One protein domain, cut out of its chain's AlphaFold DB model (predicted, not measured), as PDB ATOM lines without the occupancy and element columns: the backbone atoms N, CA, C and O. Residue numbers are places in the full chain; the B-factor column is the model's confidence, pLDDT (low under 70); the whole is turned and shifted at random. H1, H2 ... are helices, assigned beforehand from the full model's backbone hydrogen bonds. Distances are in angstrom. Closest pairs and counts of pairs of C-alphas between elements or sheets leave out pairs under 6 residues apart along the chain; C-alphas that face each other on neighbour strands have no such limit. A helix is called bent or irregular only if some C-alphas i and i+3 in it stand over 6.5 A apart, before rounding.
ATOM      1  N   THR A   5     279.773 157.708 151.291       66.06
ATOM      2  CA  THR A   5     280.782 156.654 151.501       66.06
ATOM      3  C   THR A   5     282.171 156.988 150.935       66.06
ATOM      4  O   THR A   5     283.191 156.521 151.447       66.06
ATOM      5  N   SER A   6     282.243 157.801 149.877       69.31
ATOM      6  CA  SER A   6     283.505 158.271 149.293       69.31
ATOM      7  C   SER A   6     284.114 159.411 150.109       69.31
ATOM      8  O   SER A   6     285.324 159.416 150.329       69.31
ATOM      9  N   LEU A   7     283.281 160.320 150.628       74.56
ATOM     10  CA  LEU A   7     283.727 161.425 151.473       74.56
ATOM     11  C   LEU A   7     284.270 160.909 152.807       74.56
ATOM     12  O   LEU A   7     285.369 161.291 153.192       74.56
ATOM     13  N   GLU A   8     283.557 159.999 153.470       73.31
ATOM     14  CA  GLU A   8     284.002 159.376 154.724       73.31
ATOM     15  C   GLU A   8     285.333 158.645 154.560       73.31
ATOM     16  O   GLU A   8     286.220 158.739 155.409       73.31
ATOM     17  N   ARG A   9     285.510 157.935 153.440       72.69
ATOM     18  CA  ARG A   9     286.768 157.248 153.136       72.69
ATOM     19  C   ARG A   9     287.914 158.241 152.955       72.69
ATOM     20  O   ARG A   9     288.987 158.021 153.508       72.69
ATOM     21  N   VAL A  10     287.690 159.329 152.216       76.06
ATOM     22  CA  VAL A  10     288.694 160.387 152.016       76.06
ATOM     23  C   VAL A  10     289.018 161.091 153.335       76.06
ATOM     24  O   VAL A  10     290.190 161.321 153.623       76.06
ATOM     25  N   LEU A  11     288.009 161.385 154.159       76.81
ATOM     26  CA  LEU A  11     288.184 162.023 155.463       76.81
ATOM     27  C   LEU A  11     288.995 161.130 156.411       76.81
ATOM     28  O   LEU A  11     289.941 161.604 157.031       76.81
ATOM     29  N   ASN A  12     288.689 159.831 156.459       79.81
ATOM     30  CA  ASN A  12     289.427 158.858 157.266       79.81
ATOM     31  C   ASN A  12     290.887 158.714 156.821       79.81
ATOM     32  O   ASN A  12     291.777 158.658 157.667       79.81
ATOM     33  N   ILE A  13     291.150 158.681 155.510       80.19
ATOM     34  CA  ILE A  13     292.520 158.620 154.976       80.19
ATOM     35  C   ILE A  13     293.291 159.888 155.354       80.19
ATOM     36  O   ILE A  13     294.365 159.786 155.942       80.19
ATOM     37  N   LYS A  14     292.714 161.071 155.110       83.44
ATOM     38  CA  LYS A  14     293.354 162.351 155.445       83.44
ATOM     39  C   LYS A  14     293.602 162.504 156.943       83.44
ATOM     40  O   LYS A  14     294.669 162.967 157.334       83.44
ATOM     41  N   LEU A  15     292.653 162.092 157.784       81.56
ATOM     42  CA  LEU A  15     292.814 162.103 159.237       81.56
ATOM     43  C   LEU A  15     293.946 161.164 159.671       81.56
ATOM     44  O   LEU A  15     294.801 161.555 160.464       81.56
ATOM     45  N   LYS A  16     293.993 159.948 159.112       83.62
ATOM     46  CA  LYS A  16     295.065 158.982 159.382       83.62
ATOM     47  C   LYS A  16     296.437 159.548 159.023       83.62
ATOM     48  O   LYS A  16     297.360 159.466 159.829       83.62
ATOM     49  N   GLU A  17     296.562 160.107 157.823       86.00
ATOM     50  CA  GLU A  17     297.801 160.690 157.306       86.00
ATOM     51  C   GLU A  17     298.240 161.899 158.129       86.00
ATOM     52  O   GLU A  17     299.407 161.993 158.504       86.00
ATOM     53  N   TYR A  18     297.304 162.783 158.485       85.81
ATOM     54  CA  TYR A  18     297.585 163.947 159.320       85.81
ATOM     55  C   TYR A  18     298.142 163.545 160.689       85.81
ATOM     56  O   TYR A  18     299.155 164.089 161.135       85.81
ATOM     57  N   ILE A  19     297.519 162.561 161.342       85.94
ATOM     58  CA  ILE A  19     297.955 162.061 162.651       85.94
ATOM     59  C   ILE A  19     299.292 161.328 162.534       85.94
ATOM     60  O   ILE A  19     300.154 161.503 163.390       85.94
ATOM     61  N   ALA A  20     299.509 160.555 161.467       84.44
ATOM     62  CA  ALA A  20     300.792 159.902 161.218       84.44
ATOM     63  C   ALA A  20     301.923 160.929 161.028       84.44
ATOM     64  O   ALA A  20     302.994 160.771 161.616       84.44
ATOM     65  N   ALA A  21     301.668 162.011 160.283       88.38
ATOM     66  CA  ALA A  21     302.617 163.105 160.082       88.38
ATOM     67  C   ALA A  21     302.947 163.852 161.388       88.38
ATOM     68  O   ALA A  21     304.084 164.274 161.589       88.38
ATOM     69  N   HIS A  22     301.985 163.951 162.311       89.88
ATOM     70  CA  HIS A  22     302.140 164.620 163.611       89.88
ATOM     71  C   HIS A  22     302.265 163.638 164.786       89.88
ATOM     72  O   HIS A  22     302.042 164.007 165.938       89.88
ATOM     73  N   SER A  23     302.652 162.389 164.516       84.56
ATOM     74  CA  SER A  23     302.662 161.290 165.492       84.56
ATOM     75  C   SER A  23     303.461 161.625 166.756       84.56
ATOM     76  O   SER A  23     303.005 161.383 167.874       84.56
ATOM     77  N   ARG A  24     304.618 162.282 166.595       86.69
ATOM     78  CA  ARG A  24     305.441 162.750 167.722       86.69
ATOM     79  C   ARG A  24     304.731 163.818 168.548       86.69
ATOM     80  O   ARG A  24     304.761 163.743 169.768       86.69
ATOM     81  N   SER A  25     304.070 164.775 167.902       88.25
ATOM     82  CA  SER A  25     303.320 165.830 168.589       88.25
ATOM     83  C   SER A  25     302.146 165.259 169.381       88.25
ATOM     84  O   SER A  25     301.922 165.683 170.508       88.25
ATOM     85  N   VAL A  26     301.447 164.252 168.845       87.56
ATOM     86  CA  VAL A  26     300.368 163.552 169.564       87.56
ATOM     87  C   VAL A  26     300.900 162.877 170.828       87.56
ATOM     88  O   VAL A  26     300.297 163.024 171.888       87.56
ATOM     89  N   LEU A  27     302.048 162.198 170.742       88.00
ATOM     90  CA  LEU A  27     302.695 161.593 171.910       88.00
ATOM     91  C   LEU A  27     303.150 162.646 172.926       88.00
ATOM     92  O   LEU A  27     302.919 162.477 174.119       88.00
ATOM     93  N   VAL A  28     303.752 163.748 172.472       89.81
ATOM     94  CA  VAL A  28     304.160 164.849 173.357       89.81
ATOM     95  C   VAL A  28     302.947 165.421 174.090       89.81
ATOM     96  O   VAL A  28     302.972 165.542 175.309       89.81
ATOM     97  N   VAL A  29     301.854 165.710 173.385       91.31
ATOM     98  CA  VAL A  29     300.628 166.207 174.022       91.31
ATOM     99  C   VAL A  29     300.087 165.184 175.020       91.31
ATOM    100  O   VAL A  29     299.796 165.548 176.155       91.31
ATOM    101  N   PHE A  30     300.022 163.908 174.638       91.94
ATOM    102  CA  PHE A  30     299.519 162.840 175.498       91.94
ATOM    103  C   PHE A  30     300.323 162.694 176.798       91.94
ATOM    104  O   PHE A  30     299.731 162.546 177.861       91.94
ATOM    105  N   PHE A  31     301.657 162.751 176.740       88.12
ATOM    106  CA  PHE A  31     302.498 162.588 177.929       88.12
ATOM    107  C   PHE A  31     302.590 163.854 178.779       88.12
ATOM    108  O   PHE A  31     302.485 163.771 180.002       88.12
ATOM    109  N   PHE A  32     302.801 165.013 178.152       89.12
ATOM    110  CA  PHE A  32     303.167 166.234 178.865       89.12
ATOM    111  C   PHE A  32     301.961 167.059 179.309       89.12
ATOM    112  O   PHE A  32     302.041 167.697 180.355       89.12
ATOM    113  N   LEU A  33     300.840 167.047 178.577       90.31
ATOM    114  CA  LEU A  33     299.683 167.862 178.953       90.31
ATOM    115  C   LEU A  33     299.076 167.429 180.304       90.31
ATOM    116  O   LEU A  33     298.922 168.300 181.161       90.31
ATOM    117  N   PRO A  34     298.811 166.130 180.567       88.12
ATOM    118  CA  PRO A  34     298.315 165.681 181.872       88.12
ATOM    119  C   PRO A  34     299.250 166.045 183.026       88.12
ATOM    120  O   PRO A  34     298.804 166.470 184.089       88.12
ATOM    121  N   MET A  35     300.554 165.917 182.788       87.50
ATOM    122  CA  MET A  35     301.593 166.220 183.764       87.50
ATOM    123  C   MET A  35     301.658 167.716 184.088       87.50
ATOM    124  O   MET A  35     301.680 168.081 185.257       87.50
ATOM    125  N   LEU A  36     301.658 168.592 183.078       87.69
ATOM    126  CA  LEU A  36     301.695 170.044 183.285       87.69
ATOM    127  C   LEU A  36     300.446 170.537 184.018       87.69
ATOM    128  O   LEU A  36     300.560 171.289 184.982       87.69
ATOM    129  N   VAL A  37     299.264 170.083 183.593       86.81
ATOM    130  CA  VAL A  37     297.989 170.466 184.218       86.81
ATOM    131  C   VAL A  37     297.938 170.004 185.673       86.81
ATOM    132  O   VAL A  37     297.556 170.781 186.546       86.81
ATOM    133  N   SER A  38     298.369 168.772 185.952       82.19
ATOM    134  CA  SER A  38     298.402 168.253 187.318       82.19
ATOM    135  C   SER A  38     299.399 169.000 188.203       82.19
ATOM    136  O   SER A  38     299.058 169.414 189.310       82.19
ATOM    137  N   GLN A  39     300.597 169.282 187.686       81.75
ATOM    138  CA  GLN A  39     301.598 170.061 188.406       81.75
ATOM    139  C   GLN A  39     301.086 171.476 188.735       81.75
ATOM    140  O   GLN A  39     301.266 171.951 189.855       81.75
ATOM    141  N   CYS A  40     300.404 172.145 187.798       83.12
ATOM    142  CA  CYS A  40     299.763 173.439 188.049       83.12
ATOM    143  C   CYS A  40     298.667 173.345 189.121       83.12
ATOM    144  O   CYS A  40     298.611 174.199 190.001       83.12
ATOM    145  N   ALA A  41     297.831 172.305 189.083       80.62
ATOM    146  CA  ALA A  41     296.787 172.094 190.084       80.62
ATOM    147  C   ALA A  41     297.371 171.887 191.492       80.62
ATOM    148  O   ALA A  41     296.853 172.461 192.450       80.62
ATOM    149  N   ILE A  42     298.487 171.154 191.608       77.19
ATOM    150  CA  ILE A  42     299.241 171.003 192.864       77.19
ATOM    151  C   ILE A  42     299.730 172.367 193.363       77.19
ATOM    152  O   ILE A  42     299.488 172.716 194.514       77.19
ATOM    153  N   TYR A  43     300.357 173.176 192.501       79.69
ATOM    154  CA  TYR A  43     300.840 174.509 192.892       79.69
ATOM    155  C   TYR A  43     299.723 175.467 193.325       79.69
ATOM    156  O   TYR A  43     299.961 176.341 194.154       79.69
ATOM    157  N   MET A  44     298.516 175.314 192.781       80.56
ATOM    158  CA  MET A  44     297.352 176.132 193.133       80.56
ATOM    159  C   MET A  44     296.561 175.587 194.334       80.56
ATOM    160  O   MET A  44     295.573 176.202 194.726       80.56
ATOM    161  N   GLY A  45     296.950 174.439 194.903       69.69
ATOM    162  CA  GLY A  45     296.200 173.775 195.975       69.69
ATOM    163  C   GLY A  45     294.843 173.212 195.529       69.69
ATOM    164  O   GLY A  45     293.982 172.940 196.360       69.69
ATOM    165  N   LEU A  46     294.632 173.032 194.220       70.12
ATOM    166  CA  LEU A  46     293.397 172.516 193.615       70.12
ATOM    167  C   LEU A  46     293.487 170.998 193.407       70.12
ATOM    168  O   LEU A  46     293.305 170.485 192.304       70.12
ATOM    169  N   THR A  47     293.841 170.273 194.464       61.28
ATOM    170  CA  THR A  47     294.190 168.846 194.386       61.28
ATOM    171  C   THR A  47     293.045 167.899 194.726       61.28
ATOM    172  O   THR A  47     293.170 166.699 194.483       61.28
ATOM    173  N   ASP A  48     291.945 168.421 195.271       61.12
ATOM    174  CA  ASP A  48     290.805 167.630 195.735       61.12
ATOM    175  C   ASP A  48     289.720 167.578 194.656       61.12
ATOM    176  O   ASP A  48     288.786 168.378 194.598       61.12
ATOM    177  N   ILE A  49     289.901 166.652 193.720       58.06
ATOM    178  CA  ILE A  49     288.982 166.446 192.602       58.06
ATOM    179  C   ILE A  49     288.257 165.146 192.905       58.06
ATOM    180  O   ILE A  49     288.759 164.067 192.597       58.06
ATOM    181  N   GLY A  50     287.119 165.269 193.597       53.16
ATOM    182  CA  GLY A  50     286.344 164.188 194.221       53.16
ATOM    183  C   GLY A  50     285.705 163.192 193.252       53.16
ATOM    184  O   GLY A  50     284.501 162.962 193.302       53.16
ATOM    185  N   PHE A  51     286.489 162.613 192.342       55.34
ATOM    186  CA  PHE A  51     285.968 161.812 191.243       55.34
ATOM    187  C   PHE A  51     285.902 160.313 191.550       55.34
ATOM    188  O   PHE A  51     285.029 159.656 191.000       55.34
ATOM    189  N   VAL A  52     286.724 159.762 192.459       52.28
ATOM    190  CA  VAL A  52     286.531 158.403 193.011       52.28
ATOM    191  C   VAL A  52     287.287 158.266 194.341       52.28
ATOM    192  O   VAL A  52     288.519 158.231 194.349       52.28
ATOM    193  N   SER A  53     286.572 158.121 195.460       57.81
ATOM    194  CA  SER A  53     287.180 157.947 196.793       57.81
ATOM    195  C   SER A  53     288.160 156.765 196.852       57.81
ATOM    196  O   SER A  53     289.183 156.843 197.530       57.81
ATOM    197  N   SER A  54     287.905 155.695 196.092       58.12
ATOM    198  CA  SER A  54     288.764 154.506 196.007       58.12
ATOM    199  C   SER A  54     290.138 154.796 195.394       58.12
ATOM    200  O   SER A  54     291.146 154.325 195.913       58.12
ATOM    201  N   TRP A  55     290.208 155.604 194.327       56.91
ATOM    202  CA  TRP A  55     291.481 155.970 193.690       56.91
ATOM    203  C   TRP A  55     292.251 156.993 194.508       56.91
ATOM    204  O   TRP A  55     293.460 156.869 194.652       56.91
ATOM    205  N   GLU A  56     291.557 157.967 195.088       61.53
ATOM    206  CA  GLU A  56     292.164 158.911 196.021       61.53
ATOM    207  C   GLU A  56     292.767 158.176 197.229       61.53
ATOM    208  O   GLU A  56     293.917 158.416 197.594       61.53
ATOM    209  N   THR A  57     292.041 157.201 197.785       62.34
ATOM    210  CA  THR A  57     292.512 156.344 198.884       62.34
ATOM    211  C   THR A  57     293.685 155.466 198.452       62.34
ATOM    212  O   THR A  57     294.673 155.376 199.180       62.34
ATOM    213  N   ALA A  58     293.634 154.862 197.262       59.09
ATOM    214  CA  ALA A  58     294.740 154.077 196.716       59.09
ATOM    215  C   ALA A  58     295.988 154.940 196.471       59.09
ATOM    216  O   ALA A  58     297.090 154.529 196.823       59.09
ATOM    217  N   CYS A  59     295.831 156.157 195.941       60.62
ATOM    218  CA  CYS A  59     296.919 157.113 195.749       60.62
ATOM    219  C   CYS A  59     297.493 157.593 197.090       60.62
ATOM    220  O   CYS A  59     298.711 157.580 197.254       60.62
ATOM    221  N   ARG A  60     296.655 157.929 198.085       62.38
ATOM    222  CA  ARG A  60     297.116 158.261 199.448       62.38
ATOM    223  C   ARG A  60     297.876 157.095 200.082       62.38
ATOM    224  O   ARG A  60     298.958 157.308 200.621       62.38
ATOM    225  N   ALA A  61     297.358 155.871 199.982       57.25
ATOM    226  CA  ALA A  61     297.982 154.677 200.551       57.25
ATOM    227  C   ALA A  61     299.290 154.285 199.840       57.25
ATOM    228  O   ALA A  61     300.252 153.867 200.488       57.25
ATOM    229  N   ALA A  62     299.351 154.435 198.514       55.00
ATOM    230  CA  ALA A  62     300.520 154.086 197.714       55.00
ATOM    231  C   ALA A  62     301.598 155.178 197.709       55.00
ATOM    232  O   ALA A  62     302.774 154.852 197.621       55.00
ATOM    233  N   PHE A  63     301.246 156.460 197.819       55.09
ATOM    234  CA  PHE A  63     302.201 157.562 197.629       55.09
ATOM    235  C   PHE A  63     302.362 158.468 198.853       55.09
ATOM    236  O   PHE A  63     303.250 159.319 198.865       55.09
ATOM    237  N   GLY A  64     301.581 158.258 199.918       48.41
ATOM    238  CA  GLY A  64     301.618 159.064 201.146       48.41
ATOM    239  C   GLY A  64     300.972 160.447 201.007       48.41
ATOM    240  O   GLY A  64     300.894 161.180 201.984       48.41
ATOM    241  N   SER A  65     300.504 160.794 199.804       54.59
ATOM    242  CA  SER A  65     299.711 161.977 199.466       54.59
ATOM    243  C   SER A  65     298.885 161.661 198.208       54.59
ATOM    244  O   SER A  65     299.330 160.896 197.354       54.59
ATOM    245  N   ALA A  66     297.670 162.205 198.096       55.41
ATOM    246  CA  ALA A  66     296.865 162.117 196.863       55.41
ATOM    247  C   ALA A  66     297.079 163.316 195.931       55.41
ATOM    248  O   ALA A  66     296.515 163.339 194.838       55.41
ATOM    249  N   GLU A  67     297.867 164.304 196.360       61.81
ATOM    250  CA  GLU A  67     297.924 165.627 195.747       61.81
ATOM    251  C   GLU A  67     298.314 165.545 194.263       61.81
ATOM    252  O   GLU A  67     299.431 165.177 193.905       61.81
ATOM    253  N   GLY A  68     297.337 165.811 193.389       61.91
ATOM    254  CA  GLY A  68     297.468 165.814 191.929       61.91
ATOM    255  C   GLY A  68     297.557 164.441 191.247       61.91
ATOM    256  O   GLY A  68     297.265 164.341 190.060       61.91
ATOM    257  N   TYR A  69     297.878 163.353 191.951       68.81
ATOM    258  CA  TYR A  69     297.988 162.023 191.330       68.81
ATOM    259  C   TYR A  69     296.647 161.486 190.810       68.81
ATOM    260  O   TYR A  69     296.595 160.907 189.725       68.81
ATOM    261  N   SER A  70     295.555 161.724 191.542       71.25
ATOM    262  CA  SER A  70     294.193 161.368 191.112       71.25
ATOM    263  C   SER A  70     293.768 162.137 189.854       71.25
ATOM    264  O   SER A  70     293.229 161.548 188.915       71.25
ATOM    265  N   LEU A  71     294.088 163.435 189.789       76.94
ATOM    266  CA  LEU A  71     293.885 164.265 188.602       76.94
ATOM    267  C   LEU A  71     294.705 163.753 187.416       76.94
ATOM    268  O   LEU A  71     294.177 163.620 186.316       76.94
ATOM    269  N   THR A  72     295.981 163.427 187.629       80.38
ATOM    270  CA  THR A  72     296.855 162.876 186.588       80.38
ATOM    271  C   THR A  72     296.261 161.607 185.980       80.38
ATOM    272  O   THR A  72     296.201 161.481 184.757       80.38
ATOM    273  N   VAL A  73     295.789 160.680 186.821       79.56
ATOM    274  CA  VAL A  73     295.115 159.449 186.381       79.56
ATOM    275  C   VAL A  73     293.921 159.780 185.488       79.56
ATOM    276  O   VAL A  73     293.830 159.273 184.369       79.56
ATOM    277  N   LEU A  74     293.040 160.670 185.950       79.38
ATOM    278  CA  LEU A  74     291.856 161.093 185.205       79.38
ATOM    279  C   LEU A  74     292.223 161.714 183.852       79.38
ATOM    280  O   LEU A  74     291.626 161.371 182.832       79.38
ATOM    281  N   LEU A  75     293.216 162.603 183.829       86.81
ATOM    282  CA  LEU A  75     293.654 163.279 182.612       86.81
ATOM    283  C   LEU A  75     294.215 162.290 181.588       86.81
ATOM    284  O   LEU A  75     293.879 162.402 180.411       86.81
ATOM    285  N   TYR A  76     294.995 161.285 182.000       88.50
ATOM    286  CA  TYR A  76     295.463 160.248 181.073       88.50
ATOM    287  C   TYR A  76     294.313 159.421 180.485       88.50
ATOM    288  O   TYR A  76     294.330 159.125 179.290       88.50
ATOM    289  N   TRP A  77     293.283 159.102 181.274       85.56
ATOM    290  CA  TRP A  77     292.075 158.450 180.755       85.56
ATOM    291  C   TRP A  77     291.288 159.347 179.802       85.56
ATOM    292  O   TRP A  77     290.858 158.880 178.747       85.56
ATOM    293  N   LEU A  78     291.155 160.638 180.110       87.31
ATOM    294  CA  LEU A  78     290.521 161.616 179.225       87.31
ATOM    295  C   LEU A  78     291.293 161.772 177.905       87.31
ATOM    296  O   LEU A  78     290.690 161.933 176.848       87.31
ATOM    297  N   MET A  79     292.624 161.671 177.951       89.38
ATOM    298  CA  MET A  79     293.498 161.706 176.775       89.38
ATOM    299  C   MET A  79     293.585 160.365 176.029       89.38
ATOM    300  O   MET A  79     294.166 160.316 174.943       89.38
ATOM    301  N   SER A  80     292.990 159.282 176.542       87.69
ATOM    302  CA  SER A  80     293.024 157.957 175.901       87.69
ATOM    303  C   SER A  80     292.545 157.927 174.437       87.69
ATOM    304  O   SER A  80     293.141 157.174 173.658       87.69
ATOM    305  N   PRO A  81     291.589 158.764 173.969       88.81
ATOM    306  CA  PRO A  81     291.255 158.823 172.546       88.81
ATOM    307  C   PRO A  81     292.446 159.205 171.656       88.81
ATOM    308  O   PRO A  81     292.553 158.700 170.539       88.81
ATOM    309  N   LEU A  82     293.387 160.031 172.138       87.62
ATOM    310  CA  LEU A  82     294.616 160.347 171.398       87.62
ATOM    311  C   LEU A  82     295.521 159.122 171.252       87.62
ATOM    312  O   LEU A  82     296.094 158.919 170.184       87.62
ATOM    313  N   ALA A  83     295.617 158.282 172.285       87.81
ATOM    314  CA  ALA A  83     296.357 157.023 172.222       87.81
ATOM    315  C   ALA A  83     295.742 156.057 171.193       87.81
ATOM    316  O   ALA A  83     296.467 155.437 170.410       87.81
ATOM    317  N   PHE A  84     294.408 155.978 171.132       85.50
ATOM    318  CA  PHE A  84     293.692 155.211 170.105       85.50
ATOM    319  C   PHE A  84     293.948 155.744 168.694       85.50
ATOM    320  O   PHE A  84     294.262 154.974 167.787       85.50
ATOM    321  N   LEU A  85     293.844 157.059 168.507       86.00
ATOM    322  CA  LEU A  85     294.097 157.729 167.232       86.00
ATOM    323  C   LEU A  85     295.547 157.558 166.767       86.00
ATOM    324  O   LEU A  85     295.807 157.306 165.587       86.00
ATOM    325  N   TRP A  86     296.492 157.637 167.701       88.81
ATOM    326  CA  TRP A  86     297.891 157.346 167.441       88.81
ATOM    327  C   TRP A  86     298.063 155.897 166.975       88.81
ATOM    328  O   TRP A  86     298.583 155.679 165.880       88.81
ATOM    329  N   GLY A  87     297.540 154.915 167.718       84.00
ATOM    330  CA  GLY A  87     297.578 153.503 167.325       84.00
ATOM    331  C   GLY A  87     296.949 153.251 165.950       84.00
ATOM    332  O   GLY A  87     297.552 152.599 165.097       84.00
ATOM    333  N   TYR A  88     295.790 153.859 165.680       83.19
ATOM    334  CA  TYR A  88     295.118 153.824 164.379       83.19
ATOM    335  C   TYR A  88     296.019 154.317 163.235       83.19
ATOM    336  O   TYR A  88     296.063 153.697 162.167       83.19
ATOM    337  N   SER A  89     296.768 155.402 163.457       81.44
ATOM    338  CA  SER A  89     297.675 155.976 162.455       81.44
ATOM    339  C   SER A  89     298.851 155.058 162.105       81.44
ATOM    340  O   SER A  89     299.224 154.969 160.936       81.44
ATOM    341  N   GLN A  90     299.388 154.331 163.090       79.44
ATOM    342  CA  GLN A  90     300.591 153.503 162.937       79.44
ATOM    343  C   GLN A  90     300.306 152.128 162.326       79.44
ATOM    344  O   GLN A  90     301.180 151.489 161.738       79.44
ATOM    345  N   VAL A  91     299.076 151.639 162.460       71.69
ATOM    346  CA  VAL A  91     298.746 150.266 162.095       71.69
ATOM    347  C   VAL A  91     298.628 150.097 160.577       71.69
ATOM    348  O   VAL A  91     297.785 150.708 159.908       71.69
ATOM    349  N   ASN A  92     299.454 149.194 160.036       62.62
ATOM    350  CA  ASN A  92     299.444 148.798 158.630       62.62
ATOM    351  C   ASN A  92     299.541 147.266 158.478       62.62
ATOM    352  O   ASN A  92     300.466 146.728 157.878       62.62
ATOM    353  N   TYR A  93     298.581 146.522 159.038       57.69
ATOM    354  CA  TYR A  93     298.547 145.060 158.907       57.69
ATOM    355  C   TYR A  93     298.008 144.643 157.533       57.69
ATOM    356  O   TYR A  93     296.855 144.234 157.387       57.69
ATOM    357  N   ARG A  94     298.820 144.736 156.481       55.94
ATOM    358  CA  ARG A  94     298.545 144.025 155.224       55.94
ATOM    359  C   ARG A  94     299.343 142.721 155.242       55.94
ATOM    360  O   ARG A  94     300.554 142.769 155.374       55.94
ATOM    361  N   SER A  95     298.647 141.583 155.092       63.09
ATOM    362  CA  SER A  95     299.178 140.220 154.831       63.09
ATOM    363  C   SER A  95     299.437 139.227 155.993       63.09
ATOM    364  O   SER A  95     300.377 138.442 155.942       63.09
ATOM    365  N   MET A  96     298.557 139.125 157.001       72.88
ATOM    366  CA  MET A  96     298.634 138.004 157.968       72.88
ATOM    367  C   MET A  96     297.852 136.755 157.502       72.88
ATOM    368  O   MET A  96     296.698 136.845 157.058       72.88
ATOM    369  N   SER A  97     298.459 135.565 157.619       81.62
ATOM    370  CA  SER A  97     297.778 134.284 157.359       81.62
ATOM    371  C   SER A  97     296.709 133.994 158.421       81.62
ATOM    372  O   SER A  97     296.789 134.497 159.539       81.62
ATOM    373  N   LEU A  98     295.685 133.196 158.081       80.81
ATOM    374  CA  LEU A  98     294.541 132.941 158.976       80.81
ATOM    375  C   LEU A  98     294.975 132.266 160.291       80.81
ATOM    376  O   LEU A  98     294.617 132.743 161.362       80.81
ATOM    377  N   LYS A  99     295.850 131.249 160.218       83.50
ATOM    378  CA  LYS A  99     296.422 130.584 161.404       83.50
ATOM    379  C   LYS A  99     297.154 131.563 162.333       83.50
ATOM    380  O   LYS A  99     296.925 131.557 163.536       83.50
ATOM    381  N   LYS A 100     298.002 132.437 161.773       83.75
ATOM    382  CA  LYS A 100     298.740 133.449 162.552       83.75
ATOM    383  C   LYS A 100     297.804 134.490 163.170       83.75
ATOM    384  O   LYS A 100     298.058 134.943 164.278       83.75
ATOM    385  N   MET A 101     296.726 134.844 162.472       82.56
ATOM    386  CA  MET A 101     295.737 135.811 162.947       82.56
ATOM    387  C   MET A 101     294.952 135.284 164.154       82.56
ATOM    388  O   MET A 101     294.787 136.027 165.112       82.56
ATOM    389  N   ILE A 102     294.541 134.010 164.153       84.88
ATOM    390  CA  ILE A 102     293.858 133.386 165.302       84.88
ATOM    391  C   ILE A 102     294.744 133.435 166.553       84.88
ATOM    392  O   ILE A 102     294.312 133.922 167.594       84.88
ATOM    393  N   ILE A 103     296.000 132.989 166.432       87.19
ATOM    394  CA  ILE A 103     296.958 132.994 167.548       87.19
ATOM    395  C   ILE A 103     297.179 134.428 168.048       87.19
ATOM    396  O   ILE A 103     297.080 134.681 169.244       87.19
ATOM    397  N   ALA A 104     297.409 135.378 167.136       85.00
ATOM    398  CA  ALA A 104     297.644 136.774 167.491       85.00
ATOM    399  C   ALA A 104     296.450 137.413 168.217       85.00
ATOM    400  O   ALA A 104     296.661 138.133 169.189       85.00
ATOM    401  N   VAL A 105     295.212 137.135 167.790       86.69
ATOM    402  CA  VAL A 105     293.997 137.628 168.461       86.69
ATOM    403  C   VAL A 105     293.930 137.112 169.896       86.69
ATOM    404  O   VAL A 105     293.776 137.912 170.816       86.69
ATOM    405  N   ILE A 106     294.102 135.801 170.101       86.94
ATOM    406  CA  ILE A 106     294.043 135.185 171.436       86.94
ATOM    407  C   ILE A 106     295.135 135.763 172.341       86.94
ATOM    408  O   ILE A 106     294.845 136.205 173.450       86.94
ATOM    409  N   SER A 107     296.383 135.815 171.864       86.94
ATOM    410  CA  SER A 107     297.500 136.368 172.635       86.94
ATOM    411  C   SER A 107     297.293 137.843 172.980       86.94
ATOM    412  O   SER A 107     297.587 138.252 174.099       86.94
ATOM    413  N   CYS A 108     296.765 138.644 172.051       86.12
ATOM    414  CA  CYS A 108     296.547 140.070 172.277       86.12
ATOM    415  C   CYS A 108     295.443 140.313 173.316       86.12
ATOM    416  O   CYS A 108     295.647 141.095 174.239       86.12
ATOM    417  N   TRP A 109     294.326 139.582 173.248       90.12
ATOM    418  CA  TRP A 109     293.278 139.657 174.272       90.12
ATOM    419  C   TRP A 109     293.751 139.173 175.642       90.12
ATOM    420  O   TRP A 109     293.425 139.797 176.649       90.12
ATOM    421  N   LEU A 110     294.564 138.117 175.696       88.88
ATOM    422  CA  LEU A 110     295.146 137.639 176.949       88.88
ATOM    423  C   LEU A 110     296.048 138.707 177.590       88.88
ATOM    424  O   LEU A 110     295.947 138.957 178.788       88.88
ATOM    425  N   LEU A 111     296.871 139.391 176.790       85.56
ATOM    426  CA  LEU A 111     297.678 140.519 177.260       85.56
ATOM    427  C   LEU A 111     296.812 141.693 177.729       85.56
ATOM    428  O   LEU A 111     297.101 142.253 178.780       85.56
ATOM    429  N   VAL A 112     295.733 142.032 177.015       86.12
ATOM    430  CA  VAL A 112     294.779 143.073 177.443       86.12
ATOM    431  C   VAL A 112     294.153 142.720 178.790       86.12
ATOM    432  O   VAL A 112     294.078 143.583 179.658       86.12
ATOM    433  N   ILE A 113     293.745 141.466 179.001       85.12
ATOM    434  CA  ILE A 113     293.152 141.015 180.269       85.12
ATOM    435  C   ILE A 113     294.176 141.090 181.404       85.12
ATOM    436  O   ILE A 113     293.872 141.652 182.452       85.12
ATOM    437  N   ILE A 114     295.390 140.571 181.201       84.12
ATOM    438  CA  ILE A 114     296.453 140.599 182.219       84.12
ATOM    439  C   ILE A 114     296.820 142.044 182.564       84.12
ATOM    440  O   ILE A 114     296.904 142.407 183.734       84.12
ATOM    441  N   PHE A 115     297.019 142.884 181.551       80.31
ATOM    442  CA  PHE A 115     297.424 144.269 181.750       80.31
ATOM    443  C   PHE A 115     296.298 145.113 182.350       80.31
ATOM    444  O   PHE A 115     296.542 145.929 183.233       80.31
ATOM    445  N   GLY A 116     295.055 144.866 181.930       74.69
ATOM    446  CA  GLY A 116     293.862 145.452 182.527       74.69
ATOM    447  C   GLY A 116     293.720 145.054 183.993       74.69
ATOM    448  O   GLY A 116     293.527 145.921 184.833       74.69
ATOM    449  N   ALA A 117     293.916 143.781 184.336       76.00
ATOM    450  CA  ALA A 117     293.927 143.351 185.730       76.00
ATOM    451  C   ALA A 117     295.000 144.098 186.538       76.00
ATOM    452  O   ALA A 117     294.714 144.574 187.623       76.00
ATOM    453  N   VAL A 118     296.206 144.302 186.007       72.75
ATOM    454  CA  VAL A 118     297.250 145.068 186.716       72.75
ATOM    455  C   VAL A 118     296.894 146.554 186.875       72.75
ATOM    456  O   VAL A 118     297.173 147.130 187.923       72.75
ATOM    457  N   LEU A 119     296.288 147.183 185.863       66.50
ATOM    458  CA  LEU A 119     295.914 148.603 185.899       66.50
ATOM    459  C   LEU A 119     294.660 148.892 186.739       66.50
ATOM    460  O   LEU A 119     294.556 149.978 187.307       66.50
ATOM    461  N   PHE A 120     293.708 147.954 186.780       63.72
ATOM    462  CA  PHE A 120     292.383 148.138 187.384       63.72
ATOM    463  C   PHE A 120     292.147 147.317 188.653       63.72
ATOM    464  O   PHE A 120     291.208 147.634 189.382       63.72
ATOM    465  N   CYS A 121     292.936 146.276 188.946       58.38
ATOM    466  CA  CYS A 121     292.830 145.625 190.248       58.38
ATOM    467  C   CYS A 121     293.240 146.628 191.319       58.38
ATOM    468  O   CYS A 121     294.385 147.075 191.383       58.38
ATOM    469  N   GLU A 122     292.278 146.946 192.178       49.78
ATOM    470  CA  GLU A 122     292.507 147.727 193.377       49.78
ATOM    471  C   GLU A 122     293.645 147.091 194.177       49.78
ATOM    472  O   GLU A 122     293.588 145.922 194.578       49.78
ATOM    473  N   ILE A 123     294.695 147.869 194.429       52.75
ATOM    474  CA  ILE A 123     295.686 147.480 195.419       52.75
ATOM    475  C   ILE A 123     294.976 147.584 196.766       52.75
ATOM    476  O   ILE A 123     294.794 148.682 197.291       52.75
ATOM    477  N   LYS A 124     294.537 146.446 197.318       49.88
ATOM    478  CA  LYS A 124     293.962 146.418 198.667       49.88
ATOM    479  C   LYS A 124     294.939 147.116 199.626       49.88
ATOM    480  O   LYS A 124     296.113 146.734 199.641       49.88
ATOM    481  N   PRO A 125     294.490 148.085 200.445       46.47
ATOM    482  CA  PRO A 125     295.358 148.797 201.388       46.47
ATOM    483  C   PRO A 125     296.175 147.848 202.280       46.47
ATOM    484  O   PRO A 125     297.362 148.063 202.509       46.47
ATOM    485  N   SER A 126     295.585 146.712 202.664       47.06
ATOM    486  CA  SER A 126     296.243 145.661 203.447       47.06
ATOM    487  C   SER A 126     297.430 144.986 202.741       47.06
ATOM    488  O   SER A 126     298.365 144.533 203.401       47.06
ATOM    489  N   ALA A 127     297.458 144.943 201.405       48.69
ATOM    490  CA  ALA A 127     298.589 144.419 200.633       48.69
ATOM    491  C   ALA A 127     299.766 145.417 200.550       48.69
ATOM    492  O   ALA A 127     300.925 145.014 200.396       48.69
ATOM    493  N   LEU A 128     299.483 146.718 200.683       47.28
ATOM    494  CA  LEU A 128     300.485 147.792 200.756       47.28
ATOM    495  C   LEU A 128     301.149 147.880 202.135       47.28
ATOM    496  O   LEU A 128     302.326 148.234 202.221       47.28
ATOM    497  N   GLU A 129     300.424 147.533 203.199       45.03
ATOM    498  CA  GLU A 129     300.950 147.522 204.569       45.03
ATOM    499  C   GLU A 129     301.926 146.364 204.828       45.03
ATOM    500  O   GLU A 129     302.893 146.541 205.569       45.03
ATOM    501  N   TYR A 130     301.746 145.214 204.166       42.34
ATOM    502  CA  TYR A 130     302.533 143.999 204.432       42.34
ATOM    503  C   TYR A 130     303.644 143.680 203.418       42.34
ATOM    504  O   TYR A 130     304.495 142.829 203.688       42.34
ATOM    505  N   SER A 131     303.709 144.345 202.261       42.97
ATOM    506  CA  SER A 131     304.726 144.033 201.245       42.97
ATOM    507  C   SER A 131     305.977 144.915 201.371       42.97
ATOM    508  O   SER A 131     306.200 145.867 200.620       42.97
ATOM    509  N   GLY A 132     306.887 144.540 202.278       44.41
ATOM    510  CA  GLY A 132     308.228 145.148 202.388       44.41
ATOM    511  C   GLY A 132     309.048 145.120 201.082       44.41
ATOM    512  O   GLY A 132     309.992 145.894 200.915       44.41
ATOM    513  N   PHE A 133     308.648 144.274 200.126       39.84
ATOM    514  CA  PHE A 133     309.235 144.142 198.791       39.84
ATOM    515  C   PHE A 133     308.785 145.242 197.803       39.84
ATOM    516  O   PHE A 133     309.556 145.620 196.923       39.84
ATOM    517  N   SER A 134     307.580 145.805 197.971       45.94
ATOM    518  CA  SER A 134     307.018 146.848 197.092       45.94
ATOM    519  C   SER A 134     307.610 148.234 197.393       45.94
ATOM    520  O   SER A 134     308.025 148.961 196.484       45.94
ATOM    521  N   ARG A 135     307.795 148.559 198.683       43.12
ATOM    522  CA  ARG A 135     308.301 149.867 199.152       43.12
ATOM    523  C   ARG A 135     309.737 150.220 198.749       43.12
ATOM    524  O   ARG A 135     310.098 151.388 198.840       43.12
ATOM    525  N   ARG A 136     310.588 149.260 198.356       43.41
ATOM    526  CA  ARG A 136     312.043 149.504 198.216       43.41
ATOM    527  C   ARG A 136     312.569 149.712 196.793       43.41
ATOM    528  O   ARG A 136     313.631 150.308 196.667       43.41
ATOM    529  N   ARG A 137     311.884 149.256 195.733       44.75
ATOM    530  CA  ARG A 137     312.405 149.375 194.345       44.75
ATOM    531  C   ARG A 137     311.566 150.236 193.401       44.75
ATOM    532  O   ARG A 137     312.145 150.936 192.583       44.75
ATOM    533  N   ILE A 138     310.238 150.220 193.520       48.62
ATOM    534  CA  ILE A 138     309.337 150.967 192.616       48.62
ATOM    535  C   ILE A 138     309.001 152.352 193.196       48.62
ATOM    536  O   ILE A 138     308.949 153.349 192.485       48.62
ATOM    537  N   PHE A 139     308.877 152.442 194.519       50.09
ATOM    538  CA  PHE A 139     308.452 153.645 195.241       50.09
ATOM    539  C   PHE A 139     309.269 154.937 195.042       50.09
ATOM    540  O   PHE A 139     308.643 155.993 195.065       50.09
ATOM    541  N   PRO A 140     310.608 154.945 194.858       51.47
ATOM    542  CA  PRO A 140     311.321 156.217 194.734       51.47
ATOM    543  C   PRO A 140     311.002 156.947 193.421       51.47
ATOM    544  O   PRO A 140     310.841 158.162 193.431       51.47
ATOM    545  N   ILE A 141     310.845 156.212 192.313       49.44
ATOM    546  CA  ILE A 141     310.508 156.792 191.001       49.44
ATOM    547  C   ILE A 141     309.054 157.264 190.984       49.44
ATOM    548  O   ILE A 141     308.750 158.303 190.411       49.44
ATOM    549  N   VAL A 142     308.158 156.526 191.640       51.72
ATOM    550  CA  VAL A 142     306.727 156.848 191.648       51.72
ATOM    551  C   VAL A 142     306.375 157.932 192.683       51.72
ATOM    552  O   VAL A 142     305.387 158.636 192.521       51.72
ATOM    553  N   ARG A 143     307.228 158.162 193.693       57.34
ATOM    554  CA  ARG A 143     307.176 159.366 194.546       57.34
ATOM    555  C   ARG A 143     307.535 160.650 193.799       57.34
ATOM    556  O   ARG A 143     307.195 161.735 194.263       57.34
ATOM    557  N   TRP A 144     308.241 160.543 192.676       69.06
ATOM    558  CA  TRP A 144     308.528 161.678 191.815       69.06
ATOM    559  C   TRP A 144     307.371 161.856 190.828       69.06
ATOM    560  O   TRP A 144     307.124 160.977 190.004       69.06
ATOM    561  N   HIS A 145     306.667 162.993 190.892       73.25
ATOM    562  CA  HIS A 145     305.464 163.251 190.086       73.25
ATOM    563  C   HIS A 145     305.675 162.987 188.583       73.25
ATOM    564  O   HIS A 145     304.848 162.357 187.926       73.25
ATOM    565  N   TRP A 146     306.841 163.377 188.064       77.62
ATOM    566  CA  TRP A 146     307.273 163.092 186.694       77.62
ATOM    567  C   TRP A 146     307.399 161.594 186.395       77.62
ATOM    568  O   TRP A 146     306.925 161.124 185.360       77.62
ATOM    569  N   GLY A 147     308.018 160.833 187.301       75.31
ATOM    570  CA  GLY A 147     308.179 159.388 187.163       75.31
ATOM    571  C   GLY A 147     306.840 158.655 187.180       75.31
ATOM    572  O   GLY A 147     306.615 157.776 186.348       75.31
ATOM    573  N   PHE A 148     305.915 159.067 188.055       78.12
ATOM    574  CA  PHE A 148     304.537 158.572 188.044       78.12
ATOM    575  C   PHE A 148     303.842 158.861 186.710       78.12
ATOM    576  O   PHE A 148     303.308 157.939 186.100       78.12
ATOM    577  N   CYS A 149     303.879 160.112 186.234       82.31
ATOM    578  CA  CYS A 149     303.221 160.515 184.990       82.31
ATOM    579  C   CYS A 149     303.718 159.698 183.790       82.31
ATOM    580  O   CYS A 149     302.918 159.155 183.031       82.31
ATOM    581  N   MET A 150     305.038 159.537 183.654       84.88
ATOM    582  CA  MET A 150     305.632 158.762 182.561       84.88
ATOM    583  C   MET A 150     305.262 157.275 182.619       84.88
ATOM    584  O   MET A 150     304.907 156.694 181.595       84.88
ATOM    585  N   LEU A 151     305.318 156.657 183.805       83.25
ATOM    586  CA  LEU A 151     304.981 155.240 183.973       83.25
ATOM    587  C   LEU A 151     303.487 154.982 183.766       83.25
ATOM    588  O   LEU A 151     303.121 154.065 183.032       83.25
ATOM    589  N   TYR A 152     302.627 155.800 184.376       81.94
ATOM    590  CA  TYR A 152     301.179 155.655 184.264       81.94
ATOM    591  C   TYR A 152     300.695 155.971 182.849       81.94
ATOM    592  O   TYR A 152     300.003 155.156 182.242       81.94
ATOM    593  N   GLY A 153     301.121 157.104 182.283       86.56
ATOM    594  CA  GLY A 153     300.818 157.478 180.904       86.56
ATOM    595  C   GLY A 153     301.308 156.428 179.909       86.56
ATOM    596  O   GLY A 153     300.567 156.040 179.011       86.56
ATOM    597  N   GLY A 154     302.513 155.884 180.109       87.88
ATOM    598  CA  GLY A 154     303.037 154.786 179.296       87.88
ATOM    599  C   GLY A 154     302.173 153.530 179.401       87.88
ATOM    600  O   GLY A 154     301.860 152.911 178.385       87.88
ATOM    601  N   GLY A 155     301.719 153.193 180.611       87.38
ATOM    602  CA  GLY A 155     300.757 152.119 180.848       87.38
ATOM    603  C   GLY A 155     299.449 152.330 180.084       87.38
ATOM    604  O   GLY A 155     299.036 151.452 179.328       87.38
ATOM    605  N   VAL A 156     298.830 153.506 180.208       87.88
ATOM    606  CA  VAL A 156     297.586 153.847 179.496       87.88
ATOM    607  C   VAL A 156     297.780 153.792 177.977       87.88
ATOM    608  O   VAL A 156     296.976 153.173 177.283       87.88
ATOM    609  N   LEU A 157     298.873 154.351 177.444       89.69
ATOM    610  CA  LEU A 157     299.195 154.307 176.013       89.69
ATOM    611  C   LEU A 157     299.321 152.862 175.504       89.69
ATOM    612  O   LEU A 157     298.718 152.496 174.491       89.69
ATOM    613  N   CYS A 158     300.080 152.026 176.216       87.94
ATOM    614  CA  CYS A 158     300.233 150.608 175.897       87.94
ATOM    615  C   CYS A 158     298.885 149.884 175.942       87.94
ATOM    616  O   CYS A 158     298.554 149.130 175.031       87.94
ATOM    617  N   PHE A 159     298.075 150.139 176.967       87.56
ATOM    618  CA  PHE A 159     296.771 149.506 177.120       87.56
ATOM    619  C   PHE A 159     295.814 149.867 175.977       87.56
ATOM    620  O   PHE A 159     295.261 148.976 175.331       87.56
ATOM    621  N   CYS A 160     295.676 151.155 175.652       89.25
ATOM    622  CA  CYS A 160     294.830 151.621 174.552       89.25
ATOM    623  C   CYS A 160     295.283 151.068 173.194       89.25
ATOM    624  O   CYS A 160     294.458 150.647 172.382       89.25
ATOM    625  N   THR A 161     296.594 151.029 172.942       86.31
ATOM    626  CA  THR A 161     297.135 150.512 171.673       86.31
ATOM    627  C   THR A 161     296.968 148.997 171.549       86.31
ATOM    628  O   THR A 161     296.642 148.513 170.462       86.31
ATOM    629  N   MET A 162     297.090 148.249 172.653       87.00
ATOM    630  CA  MET A 162     296.779 146.817 172.698       87.00
ATOM    631  C   MET A 162     295.294 146.540 172.458       87.00
ATOM    632  O   MET A 162     294.982 145.689 171.628       87.00
ATOM    633  N   ILE A 163     294.380 147.274 173.108       88.69
ATOM    634  CA  ILE A 163     292.936 147.137 172.854       88.69
ATOM    635  C   ILE A 163     292.634 147.407 171.384       88.69
ATOM    636  O   ILE A 163     291.981 146.593 170.735       88.69
ATOM    637  N   TYR A 164     293.146 148.512 170.835       87.38
ATOM    638  CA  TYR A 164     292.945 148.842 169.428       87.38
ATOM    639  C   TYR A 164     293.425 147.711 168.507       87.38
ATOM    640  O   TYR A 164     292.693 147.277 167.613       87.38
ATOM    641  N   GLY A 165     294.642 147.208 168.740       84.94
ATOM    642  CA  GLY A 165     295.219 146.104 167.978       84.94
ATOM    643  C   GLY A 165     294.383 144.827 168.068       84.94
ATOM    644  O   GLY A 165     294.074 144.228 167.036       84.94
ATOM    645  N   ALA A 166     293.963 144.447 169.277       87.38
ATOM    646  CA  ALA A 166     293.119 143.283 169.526       87.38
ATOM    647  C   ALA A 166     291.779 143.403 168.786       87.38
ATOM    648  O   ALA A 166     291.437 142.526 167.993       87.38
ATOM    649  N   SER A 167     291.065 144.520 168.959       88.19
ATOM    650  CA  SER A 167     289.785 144.783 168.291       88.19
ATOM    651  C   SER A 167     289.917 144.776 166.766       88.19
ATOM    652  O   SER A 167     289.102 144.163 166.073       88.19
ATOM    653  N   TYR A 168     290.966 145.403 166.226       85.25
ATOM    654  CA  TYR A 168     291.222 145.432 164.788       85.25
ATOM    655  C   TYR A 168     291.484 144.033 164.214       85.25
ATOM    656  O   TYR A 168     290.931 143.667 163.172       85.25
ATOM    657  N   LEU A 169     292.331 143.243 164.881       86.12
ATOM    658  CA  LEU A 169     292.647 141.880 164.459       86.12
ATOM    659  C   LEU A 169     291.423 140.966 164.556       86.12
ATOM    660  O   LEU A 169     291.190 140.188 163.632       86.12
ATOM    661  N   THR A 170     290.608 141.102 165.606       88.19
ATOM    662  CA  THR A 170     289.335 140.383 165.748       88.19
ATOM    663  C   THR A 170     288.390 140.706 164.594       88.19
ATOM    664  O   THR A 170     287.898 139.790 163.939       88.19
ATOM    665  N   LEU A 171     288.192 141.990 164.273       87.12
ATOM    666  CA  LEU A 171     287.326 142.395 163.163       87.12
ATOM    667  C   LEU A 171     287.824 141.827 161.827       87.12
ATOM    668  O   LEU A 171     287.041 141.310 161.031       87.12
ATOM    669  N   ARG A 172     289.138 141.874 161.581       83.50
ATOM    670  CA  ARG A 172     289.729 141.269 160.381       83.50
ATOM    671  C   ARG A 172     289.531 139.763 160.313       83.50
ATOM    672  O   ARG A 172     289.295 139.257 159.219       83.50
ATOM    673  N   LEU A 173     289.667 139.064 161.436       85.81
ATOM    674  CA  LEU A 173     289.465 137.623 161.499       85.81
ATOM    675  C   LEU A 173     288.019 137.275 161.134       85.81
ATOM    676  O   LEU A 173     287.814 136.454 160.245       85.81
ATOM    677  N   ILE A 174     287.046 137.974 161.727       86.50
ATOM    678  CA  ILE A 174     285.614 137.813 161.433       86.50
ATOM    679  C   ILE A 174     285.338 138.055 159.943       86.50
ATOM    680  O   ILE A 174     284.774 137.197 159.272       86.50
ATOM    681  N   LEU A 175     285.806 139.179 159.391       85.19
ATOM    682  CA  LEU A 175     285.612 139.507 157.973       85.19
ATOM    683  C   LEU A 175     286.279 138.506 157.024       85.19
ATOM    684  O   LEU A 175     285.809 138.317 155.906       85.19
ATOM    685  N   LYS A 176     287.401 137.902 157.427       81.88
ATOM    686  CA  LYS A 176     288.098 136.902 156.615       81.88
ATOM    687  C   LYS A 176     287.367 135.563 156.616       81.88
ATOM    688  O   LYS A 176     287.383 134.906 155.586       81.88
ATOM    689  N   ILE A 177     286.753 135.189 157.737       81.81
ATOM    690  CA  ILE A 177     285.922 133.986 157.853       81.81
ATOM    691  C   ILE A 177     284.635 134.161 157.033       81.81
ATOM    692  O   ILE A 177     284.347 133.316 156.200       81.81
ATOM    693  N   LEU A 178     283.944 135.299 157.174       81.75
ATOM    694  CA  LEU A 178     282.692 135.596 156.454       81.75
ATOM    695  C   LEU A 178     282.846 135.734 154.930       81.75
ATOM    696  O   LEU A 178     281.875 135.587 154.209       81.75
ATOM    697  N   LYS A 179     284.041 136.071 154.430       71.38
ATOM    698  CA  LYS A 179     284.342 136.115 152.982       71.38
ATOM    699  C   LYS A 179     284.830 134.780 152.416       71.38
ATOM    700  O   LYS A 179     285.207 134.724 151.248       71.38
ATOM    701  N   TRP A 180     284.987 133.775 153.272       52.88
ATOM    702  CA  TRP A 180     285.386 132.422 152.888       52.88
ATOM    703  C   TRP A 180     284.176 131.487 152.722       52.88
ATOM    704  O   TRP A 180     284.372 130.338 152.334       52.88
TER     705      TRP A 180
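AT A GLANCE: This is residues 5 to 180 of the 181 residues of an uncharacterized protein of Xylella fastidiosa subsp. multiplex (UniProt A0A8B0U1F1). What shape do the atoms make? One long helix, H9, runs obliquely through an elongated body, with H6 along one side of it and H5, H4 and the bent H2 on the other. H1 lies across one end of H5, its residues 5 to 12 sticking out, while the short H3, H7 and H8 gather at the opposite end of the body. What is it built of? The printed part has 176 residues with nine named helices, H1 to H9 in chain order, and no named strand: all helix. It is loose, with a radius of gyration of the C-alphas of 19.5 A and spans of 56 by 34 by 26 A.

HOW THE PARTS SIT: What does the first stretch meet? H1, residues 5 to 21, touches H5, residues 80 to 90, with residues 16 to 20 alone, about perpendicular at 86 degrees; the closest C-alphas, of Lys 16 and Ser 89, are 5.0 A apart. H2, residues 23 to 43, was assigned as one helix by its hydrogen bonds but is bent, C-alphas 31 and 34 being 6.5 A apart, into H2a, residues 23 to 31, and H2b, residues 34 to 43. H2a touches H5, closest at the C-alphas of Ser 23 and Trp 86, 6.5 A. Which helices follow? H2b, H4, residues 69 to 78, and H9, residues 145 to 178, form a bundle, helices side by side; the closest C-alphas of H2b and H4, Pro 34 and Leu 75, are 5.3 A apart. H3, residues 53 to 63, touches H4, closest at the C-alphas of Glu 56 and Ser 70, 5.9 A, and H7, residues 125 to 130, closest at those of Ala 61 and Pro 125, 6.5 A. What meets the hub, H9? H5 touches its residues 156 to 165 alone at a steep tilt of 57 degrees, closest at the C-alphas of Gly 87 and Thr 161, 5.3 A. H6, residues 98 to 120, touches it at 32 degrees, a shallow tilt only just short of steep, opposite ways, closest at the C-alphas of Cys 108 and Ala 166, 5.4 A. H8, residues 139 to 142, only just touches it, with 3 pairs of C-alphas within 8 A, and only at the corner. Are the backbones helical? Every O i to N i+4 pair is within hydrogen-bond range in H1, H2a, H2b, H3, H4, H5, H6 and H9, and 1 of 2 in H7; H8 is too short for such a pair.

IN THESE COORDINATES: Where does H1 begin? C-alpha 5 is at (280.782, 156.654, 151.501), and H1 is 24.3 A long. How long are H6 and H9? H6 measures 32.3 A and H9 49.1 A, ending at C-alpha 178, (282.692, 135.596, 156.454).

THE WHOLE: How large is it? The two C-alphas farthest apart, of Gly 45 and Trp 180, are 60.7 A apart. Is it continuous and sure? The printed part has no cut and no long link; its mean pLDDT is 74.5, with 57 residues under 70, among them 47 to 69 and 119 to 144.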